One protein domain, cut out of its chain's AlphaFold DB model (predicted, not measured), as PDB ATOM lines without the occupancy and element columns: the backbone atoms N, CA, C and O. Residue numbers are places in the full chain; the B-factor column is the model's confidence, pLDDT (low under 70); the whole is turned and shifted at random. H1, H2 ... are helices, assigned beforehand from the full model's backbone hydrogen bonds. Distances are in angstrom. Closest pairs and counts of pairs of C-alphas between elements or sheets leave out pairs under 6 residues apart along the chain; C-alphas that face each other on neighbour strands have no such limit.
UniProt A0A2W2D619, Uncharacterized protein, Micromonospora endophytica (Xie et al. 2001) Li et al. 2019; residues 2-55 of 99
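This is residues 2 to 55 of the 99 residues of an uncharacterized protein of Micromonospora endophytica (Xie et al. 2001) Li et al. 2019 (UniProt A0A2W2D619). Two helices make an open, flat V with unequal arms: H1 runs to the corner, the chain turns there in a tight link, and the longer H2 runs away from it. Residues 2 to 13 and 30 to 55 stand free. The printed part has 54 residues with two named helices, H1 then H2, and no named strand; the class is all helix. It is extended, with a radius of gyration of the C-alphas of 15.7 A and spans of 50 by 28 by 6 A.

H1, residues 2 to 19, touches H2, residues 24 to 53, with its residues 15 to 19 alone, and H2 touches H1 with residues 25 to 29 alone. Their closest C-alphas, those of Leu 18 and Leu 25, are 6.4 A apart. They form a helical hairpin, at a shallow tilt of 31 degrees, opposite ways. Every O i to N i+4 pair is within hydrogen-bond range in H1, and 25 of 26 in H2.

H1 begins at C-alpha 2 (46.953, -10.007, 3.198) and is 25.7 A long. H2 ends at C-alpha 53 (25.310, 5.997, -16.553) and is 43.6 A long.

The C-alphas farthest apart, of Arg 21 and Ser 55, are 50.7 A apart. The printed part has no cut. Residue 3, residues 17 to 26 and residues 46 to 55 have pLDDT under 70.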
ATOM      1  N   VAL A   2      46.589  -8.692   2.614       76.06
ATOM      2  CA  VAL A   2      46.953 -10.007   3.198       76.06
ATOM      3  C   VAL A   2      45.887 -11.085   2.966       76.06
ATOM      4  O   VAL A   2      46.223 -12.179   2.530       76.06
ATOM      5  N   ALA A   3      44.604 -10.759   3.152       68.56
ATOM      6  CA  ALA A   3      43.506 -11.698   2.901       68.56
ATOM      7  C   ALA A   3      43.421 -12.153   1.431       68.56
ATOM      8  O   ALA A   3      43.158 -13.317   1.165       68.56
ATOM      9  N   VAL A   4      43.700 -11.251   0.484       77.00
ATOM     10  CA  VAL A   4      43.694 -11.549  -0.959       77.00
ATOM     11  C   VAL A   4      44.873 -12.447  -1.330       77.00
ATOM     12  O   VAL A   4      44.727 -13.376  -2.114       77.00
ATOM     13  N   VAL A   5      46.043 -12.202  -0.739       80.94
ATOM     14  CA  VAL A   5      47.235 -13.038  -0.947       80.94
ATOM     15  C   VAL A   5      47.029 -14.428  -0.349       80.94
ATOM     16  O   VAL A   5      47.386 -15.421  -0.977       80.94
ATOM     17  N   ALA A   6      46.408 -14.505   0.832       79.12
ATOM     18  CA  ALA A   6      46.092 -15.768   1.482       79.12
ATOM     19  C   ALA A   6      45.134 -16.606   0.630       79.12
ATOM     20  O   ALA A   6      45.440 -17.761   0.364       79.12
ATOM     21  N   THR A   7      44.035 -16.030   0.132       78.44
ATOM     22  CA  THR A   7      43.091 -16.764  -0.725       78.44
ATOM     23  C   THR A   7      43.732 -17.223  -2.032       78.44
ATOM     24  O   THR A   7      43.525 -18.366  -2.435       78.44
ATOM     25  N   LEU A   8      44.567 -16.389  -2.661       79.81
ATOM     26  CA  LEU A   8      45.346 -16.774  -3.844       79.81
ATOM     27  C   LEU A   8      46.281 -17.953  -3.565       79.81
ATOM     28  O   LEU A   8      46.345 -18.880  -4.371       79.81
ATOM     29  N   ALA A   9      46.964 -17.946  -2.418       82.81
ATOM     30  CA  ALA A   9      47.848 -19.031  -2.014       82.81
ATOM     31  C   ALA A   9      47.076 -20.340  -1.782       82.81
ATOM     32  O   ALA A   9      47.508 -21.391  -2.253       82.81
ATOM     33  N   THR A  10      45.909 -20.288  -1.128       83.31
ATOM     34  CA  THR A  10      45.072 -21.478  -0.910       83.31
ATOM     35  C   THR A  10      44.571 -22.062  -2.227       83.31
ATOM     36  O   THR A  10      44.599 -23.276  -2.408       83.31
ATOM     37  N   VAL A  11      44.156 -21.207  -3.168       82.06
ATOM     38  CA  VAL A  11      43.708 -21.626  -4.506       82.06
ATOM     39  C   VAL A  11      44.850 -22.283  -5.284       82.06
ATOM     40  O   VAL A  11      44.651 -23.339  -5.885       82.06
ATOM     41  N   TRP A  12      46.055 -21.711  -5.229       81.81
ATOM     42  CA  TRP A  12      47.249 -22.275  -5.865       81.81
ATOM     43  C   TRP A  12      47.622 -23.645  -5.301       81.81
ATOM     44  O   TRP A  12      47.901 -24.579  -6.055       81.81
ATOM     45  N   LEU A  13      47.584 -23.781  -3.974       80.75
ATOM     46  CA  LEU A  13      47.862 -25.040  -3.292       80.75
ATOM     47  C   LEU A  13      46.854 -26.122  -3.708       80.75
ATOM     48  O   LEU A  13      47.242 -27.250  -4.010       80.75
ATOM     49  N   LEU A  14      45.569 -25.760  -3.782       75.25
ATOM     50  CA  LEU A  14      44.500 -26.648  -4.233       75.25
ATOM     51  C   LEU A  14      44.723 -27.083  -5.691       75.25
ATOM     52  O   LEU A  14      44.637 -28.268  -6.000       75.25
ATOM     53  N   ALA A  15      45.082 -26.151  -6.576       74.94
ATOM     54  CA  ALA A  15      45.359 -26.432  -7.984       74.94
ATOM     55  C   ALA A  15      46.559 -27.379  -8.177       74.94
ATOM     56  O   ALA A  15      46.485 -28.314  -8.978       74.94
ATOM     57  N   ALA A  16      47.643 -27.190  -7.418       74.19
ATOM     58  CA  ALA A  16      48.806 -28.080  -7.448       74.19
ATOM     59  C   ALA A  16      48.443 -29.502  -6.979       74.19
ATOM     60  O   ALA A  16      48.811 -30.485  -7.626       74.19
ATOM     61  N   LEU A  17      47.643 -29.608  -5.910       69.06
ATOM     62  CA  LEU A  17      47.091 -30.876  -5.417       69.06
ATOM     63  C   LEU A  17      46.187 -31.568  -6.452       69.06
ATOM     64  O   LEU A  17      46.246 -32.790  -6.596       69.06
ATOM     65  N   LEU A  18      45.376 -30.807  -7.192       67.69
ATOM     66  CA  LEU A  18      44.487 -31.331  -8.237       67.69
ATOM     67  C   LEU A  18      45.258 -31.786  -9.487       67.69
ATOM     68  O   LEU A  18      44.914 -32.814 -10.071       67.69
ATOM     69  N   THR A  19      46.323 -31.072  -9.865       66.62
ATOM     70  CA  THR A  19      47.159 -31.396 -11.036       66.62
ATOM     71  C   THR A  19      47.854 -32.752 -10.874       66.62
ATOM     72  O   THR A  19      48.029 -33.486 -11.846       66.62
ATOM     73  N   GLY A  20      48.172 -33.143  -9.636       65.50
ATOM     74  CA  GLY A  20      48.722 -34.464  -9.324       65.50
ATOM     75  C   GLY A  20      47.723 -35.629  -9.407       65.50
ATOM     76  O   GLY A  20      48.154 -36.779  -9.346       65.50
ATOM     77  N   ARG A  21      46.401 -35.384  -9.523       53.81
ATOM     78  CA  ARG A  21      45.364 -36.397  -9.218       53.81
ATOM     79  C   ARG A  21      44.430 -36.826 -10.368       53.81
ATOM     80  O   ARG A  21      43.496 -37.557 -10.065       53.81
ATOM     81  N   ARG A  22      44.728 -36.515 -11.645       53.88
ATOM     82  CA  ARG A  22      44.153 -37.063 -12.924       53.88
ATOM     83  C   ARG A  22      43.454 -36.037 -13.837       53.88
ATOM     84  O   ARG A  22      42.888 -35.051 -13.382       53.88
ATOM     85  N   GLN A  23      43.492 -36.330 -15.145       56.44
ATOM     86  CA  GLN A  23      43.041 -35.505 -16.281       56.44
ATOM     87  C   GLN A  23      41.585 -35.014 -16.220       56.44
ATOM     88  O   GLN A  23      41.310 -33.938 -16.744       56.44
ATOM     89  N   ASP A  24      40.673 -35.708 -15.537       61.66
ATOM     90  CA  ASP A  24      39.289 -35.232 -15.370       61.66
ATOM     91  C   ASP A  24      39.192 -33.943 -14.532       61.66
ATOM     92  O   ASP A  24      38.295 -33.122 -14.726       61.66
ATOM     93  N   LEU A  25      40.158 -33.700 -13.640       60.25
ATOM     94  CA  LEU A  25      40.179 -32.509 -12.783       60.25
ATOM     95  C   LEU A  25      40.632 -31.250 -13.527       60.25
ATOM     96  O   LEU A  25      40.266 -30.148 -13.123       60.25
ATOM     97  N   LEU A  26      41.374 -31.392 -14.630       67.12
ATOM     98  CA  LEU A  26      41.769 -30.267 -15.486       67.12
ATOM     99  C   LEU A  26      40.550 -29.617 -16.151       67.12
ATOM    100  O   LEU A  26      40.483 -28.392 -16.227       67.12
ATOM    101  N   GLY A  27      39.562 -30.420 -16.561       74.44
ATOM    102  CA  GLY A  27      38.295 -29.915 -17.091       74.44
ATOM    103  C   GLY A  27      37.509 -29.128 -16.041       74.44
ATOM    104  O   GLY A  27      37.063 -28.014 -16.307       74.44
ATOM    105  N   VAL A  28      37.412 -29.664 -14.819       75.31
ATOM    106  CA  VAL A  28      36.729 -28.998 -13.696       75.31
ATOM    107  C   VAL A  28      37.445 -27.709 -13.288       75.31
ATOM    108  O   VAL A  28      36.793 -26.691 -13.068       75.31
ATOM    109  N   ALA A  29      38.778 -27.718 -13.239       74.94
ATOM    110  CA  ALA A  29      39.577 -26.535 -12.936       74.94
ATOM    111  C   ALA A  29      39.404 -25.443 -14.004       74.94
ATOM    112  O   ALA A  29      39.206 -24.280 -13.658       74.94
ATOM    113  N   MET A  30      39.413 -25.813 -15.289       75.06
ATOM    114  CA  MET A  30      39.155 -24.877 -16.387       75.06
ATOM    115  C   MET A  30      37.733 -24.328 -16.348       75.06
ATOM    116  O   MET A  30      37.551 -23.128 -16.523       75.06
ATOM    117  N   ALA A  31      36.731 -25.164 -16.061       83.81
ATOM    118  CA  ALA A  31      35.352 -24.716 -15.907       83.81
ATOM    119  C   ALA A  31      35.210 -23.711 -14.752       83.81
ATOM    120  O   ALA A  31      34.644 -22.638 -14.946       83.81
ATOM    121  N   LEU A  32      35.783 -24.011 -13.581       83.75
ATOM    122  CA  LEU A  32      35.804 -23.106 -12.425       83.75
ATOM    123  C   LEU A  32      36.489 -21.779 -12.746       83.75
ATOM    124  O   LEU A  32      35.959 -20.719 -12.419       83.75
ATOM    125  N   LEU A  33      37.645 -21.829 -13.407       81.62
ATOM    126  CA  LEU A  33      38.380 -20.634 -13.806       81.62
ATOM    127  C   LEU A  33      37.594 -19.808 -14.833       81.62
ATOM    128  O   LEU A  33      37.564 -18.585 -14.742       81.62
ATOM    129  N   CYS A  34      36.906 -20.464 -15.767       82.25
ATOM    130  CA  CYS A  34      36.074 -19.806 -16.768       82.25
ATOM    131  C   CYS A  34      34.854 -19.123 -16.130       82.25
ATOM    132  O   CYS A  34      34.582 -17.957 -16.413       82.25
ATOM    133  N   VAL A  35      34.171 -19.803 -15.201       86.94
ATOM    134  CA  VAL A  35      33.076 -19.220 -14.407       86.94
ATOM    135  C   VAL A  35      33.584 -18.038 -13.586       86.94
ATOM    136  O   VAL A  35      32.957 -16.981 -13.595       86.94
ATOM    137  N   LEU A  36      34.743 -18.167 -12.936       86.44
ATOM    138  CA  LEU A  36      35.345 -17.078 -12.170       86.44
ATOM    139  C   LEU A  36      35.631 -15.864 -13.065       86.44
ATOM    140  O   LEU A  36      35.173 -14.765 -12.761       86.44
ATOM    141  N   CYS A  37      36.301 -16.056 -14.204       83.12
ATOM    142  CA  CYS A  37      36.536 -14.989 -15.179       83.12
ATOM    143  C   CYS A  37      35.226 -14.347 -15.657       83.12
ATOM    144  O   CYS A  37      35.138 -13.122 -15.707       83.12
ATOM    145  N   GLY A  38      34.197 -15.147 -15.952       86.38
ATOM    146  CA  GLY A  38      32.880 -14.656 -16.356       86.38
ATOM    147  C   GLY A  38      32.195 -13.821 -15.272       86.38
ATOM    148  O   GLY A  38      31.674 -12.749 -15.564       86.38
ATOM    149  N   THR A  39      32.246 -14.257 -14.011       89.19
ATOM    150  CA  THR A  39      31.674 -13.505 -12.880       89.19
ATOM    151  C   THR A  39      32.396 -12.178 -12.658       89.19
ATOM    152  O   THR A  39      31.743 -11.146 -12.523       89.19
ATOM    153  N   VAL A  40      33.732 -12.165 -12.705       88.19
ATOM    154  CA  VAL A  40      34.533 -10.940 -12.566       88.19
ATOM    155  C   VAL A  40      34.288  -9.994 -13.736       88.19
ATOM    156  O   VAL A  40      34.109  -8.799 -13.517       88.19
ATOM    157  N   ALA A  41      34.224 -10.509 -14.966       83.00
ATOM    158  CA  ALA A  41      33.880  -9.715 -16.140       83.00
ATOM    159  C   ALA A  41      32.462  -9.141 -16.028       83.00
ATOM    160  O   ALA A  41      32.267  -7.965 -16.306       83.00
ATOM    161  N   GLY A  42      31.491  -9.926 -15.553       82.75
ATOM    162  CA  GLY A  42      30.129  -9.464 -15.293       82.75
ATOM    163  C   GLY A  42      30.082  -8.333 -14.265       82.75
ATOM    164  O   GLY A  42      29.457  -7.307 -14.518       82.75
ATOM    165  N   VAL A  43      30.804  -8.464 -13.149       84.50
ATOM    166  CA  VAL A  43      30.915  -7.414 -12.123       84.50
ATOM    167  C   VAL A  43      31.641  -6.178 -12.664       84.50
ATOM    168  O   VAL A  43      31.196  -5.060 -12.429       84.50
ATOM    169  N   ALA A  44      32.721  -6.353 -13.426       79.06
ATOM    170  CA  ALA A  44      33.454  -5.249 -14.042       79.06
ATOM    171  C   ALA A  44      32.603  -4.512 -15.084       79.06
ATOM    172  O   ALA A  44      32.615  -3.286 -15.127       79.06
ATOM    173  N   VAL A  45      31.822  -5.242 -15.885       74.06
ATOM    174  CA  VAL A  45      30.862  -4.678 -16.841       74.06
ATOM    175  C   VAL A  45      29.709  -3.997 -16.113       74.06
ATOM    176  O   VAL A  45      29.292  -2.932 -16.549       74.06
ATOM    177  N   ALA A  46      29.215  -4.544 -15.003       66.31
ATOM    178  CA  ALA A  46      28.192  -3.899 -14.181       66.31
ATOM    179  C   ALA A  46      28.712  -2.593 -13.558       66.31
ATOM    180  O   ALA A  46      28.041  -1.567 -13.633       66.31
ATOM    181  N   ALA A  47      29.943  -2.590 -13.041       65.69
ATOM    182  CA  ALA A  47      30.605  -1.392 -12.528       65.69
ATOM    183  C   ALA A  47      30.911  -0.371 -13.643       65.69
ATOM    184  O   ALA A  47      30.762   0.835 -13.450       65.69
ATOM    185  N   ALA A  48      31.301  -0.837 -14.832       65.56
ATOM    186  CA  ALA A  48      31.506   0.011 -16.004       65.56
ATOM    187  C   ALA A  48      30.184   0.568 -16.550       65.56
ATOM    188  O   ALA A  48      30.147   1.715 -16.980       65.56
ATOM    189  N   ARG A  49      29.091  -0.204 -16.491       61.75
ATOM    190  CA  ARG A  49      27.731   0.256 -16.800       61.75
ATOM    191  C   ARG A  49      27.312   1.344 -15.828       61.75
ATOM    192  O   ARG A  49      26.903   2.389 -16.305       61.75
ATOM    193  N   GLN A  50      27.506   1.144 -14.521       59.06
ATOM    194  CA  GLN A  50      27.229   2.158 -13.497       59.06
ATOM    195  C   GLN A  50      28.001   3.457 -13.763       59.06
ATOM    196  O   GLN A  50      27.381   4.513 -13.835       59.06
ATOM    197  N   ARG A  51      29.311   3.376 -14.045       57.47
ATOM    198  CA  ARG A  51      30.118   4.541 -14.465       57.47
ATOM    199  C   ARG A  51      29.701   5.146 -15.808       57.47
ATOM    200  O   ARG A  51      29.869   6.341 -16.000       57.47
ATOM    201  N   GLY A  52      29.186   4.345 -16.738       57.12
ATOM    202  CA  GLY A  52      28.674   4.809 -18.031       57.12
ATOM    203  C   GLY A  52      27.348   5.567 -17.917       57.12
ATOM    204  O   GLY A  52      27.106   6.481 -18.699       57.12
ATOM    205  N   THR A  53      26.514   5.230 -16.929       53.75
ATOM    206  CA  THR A  53      25.310   5.997 -16.553       53.75
ATOM    207  C   THR A  53      25.615   7.265 -15.757       53.75
ATOM    208  O   THR A  53      24.759   8.136 -15.691       53.75
ATOM    209  N   GLU A  54      26.822   7.408 -15.204       50.78
ATOM    210  CA  GLU A  54      27.298   8.638 -14.547       50.78
ATOM    211  C   GLU A  54      28.133   9.520 -15.498       50.78
ATOM    212  O   GLU A  54      29.005  10.288 -15.097       50.78
ATOM    213  N   SER A  55      27.868   9.420 -16.804       45.16
ATOM    214  CA  SER A  55      28.205  10.494 -17.738       45.16
ATOM    215  C   SER A  55      27.259  11.670 -17.460       45.16
ATOM    216  O   SER A  55      26.059  11.424 -17.329       45.16
TER     217      SER A  55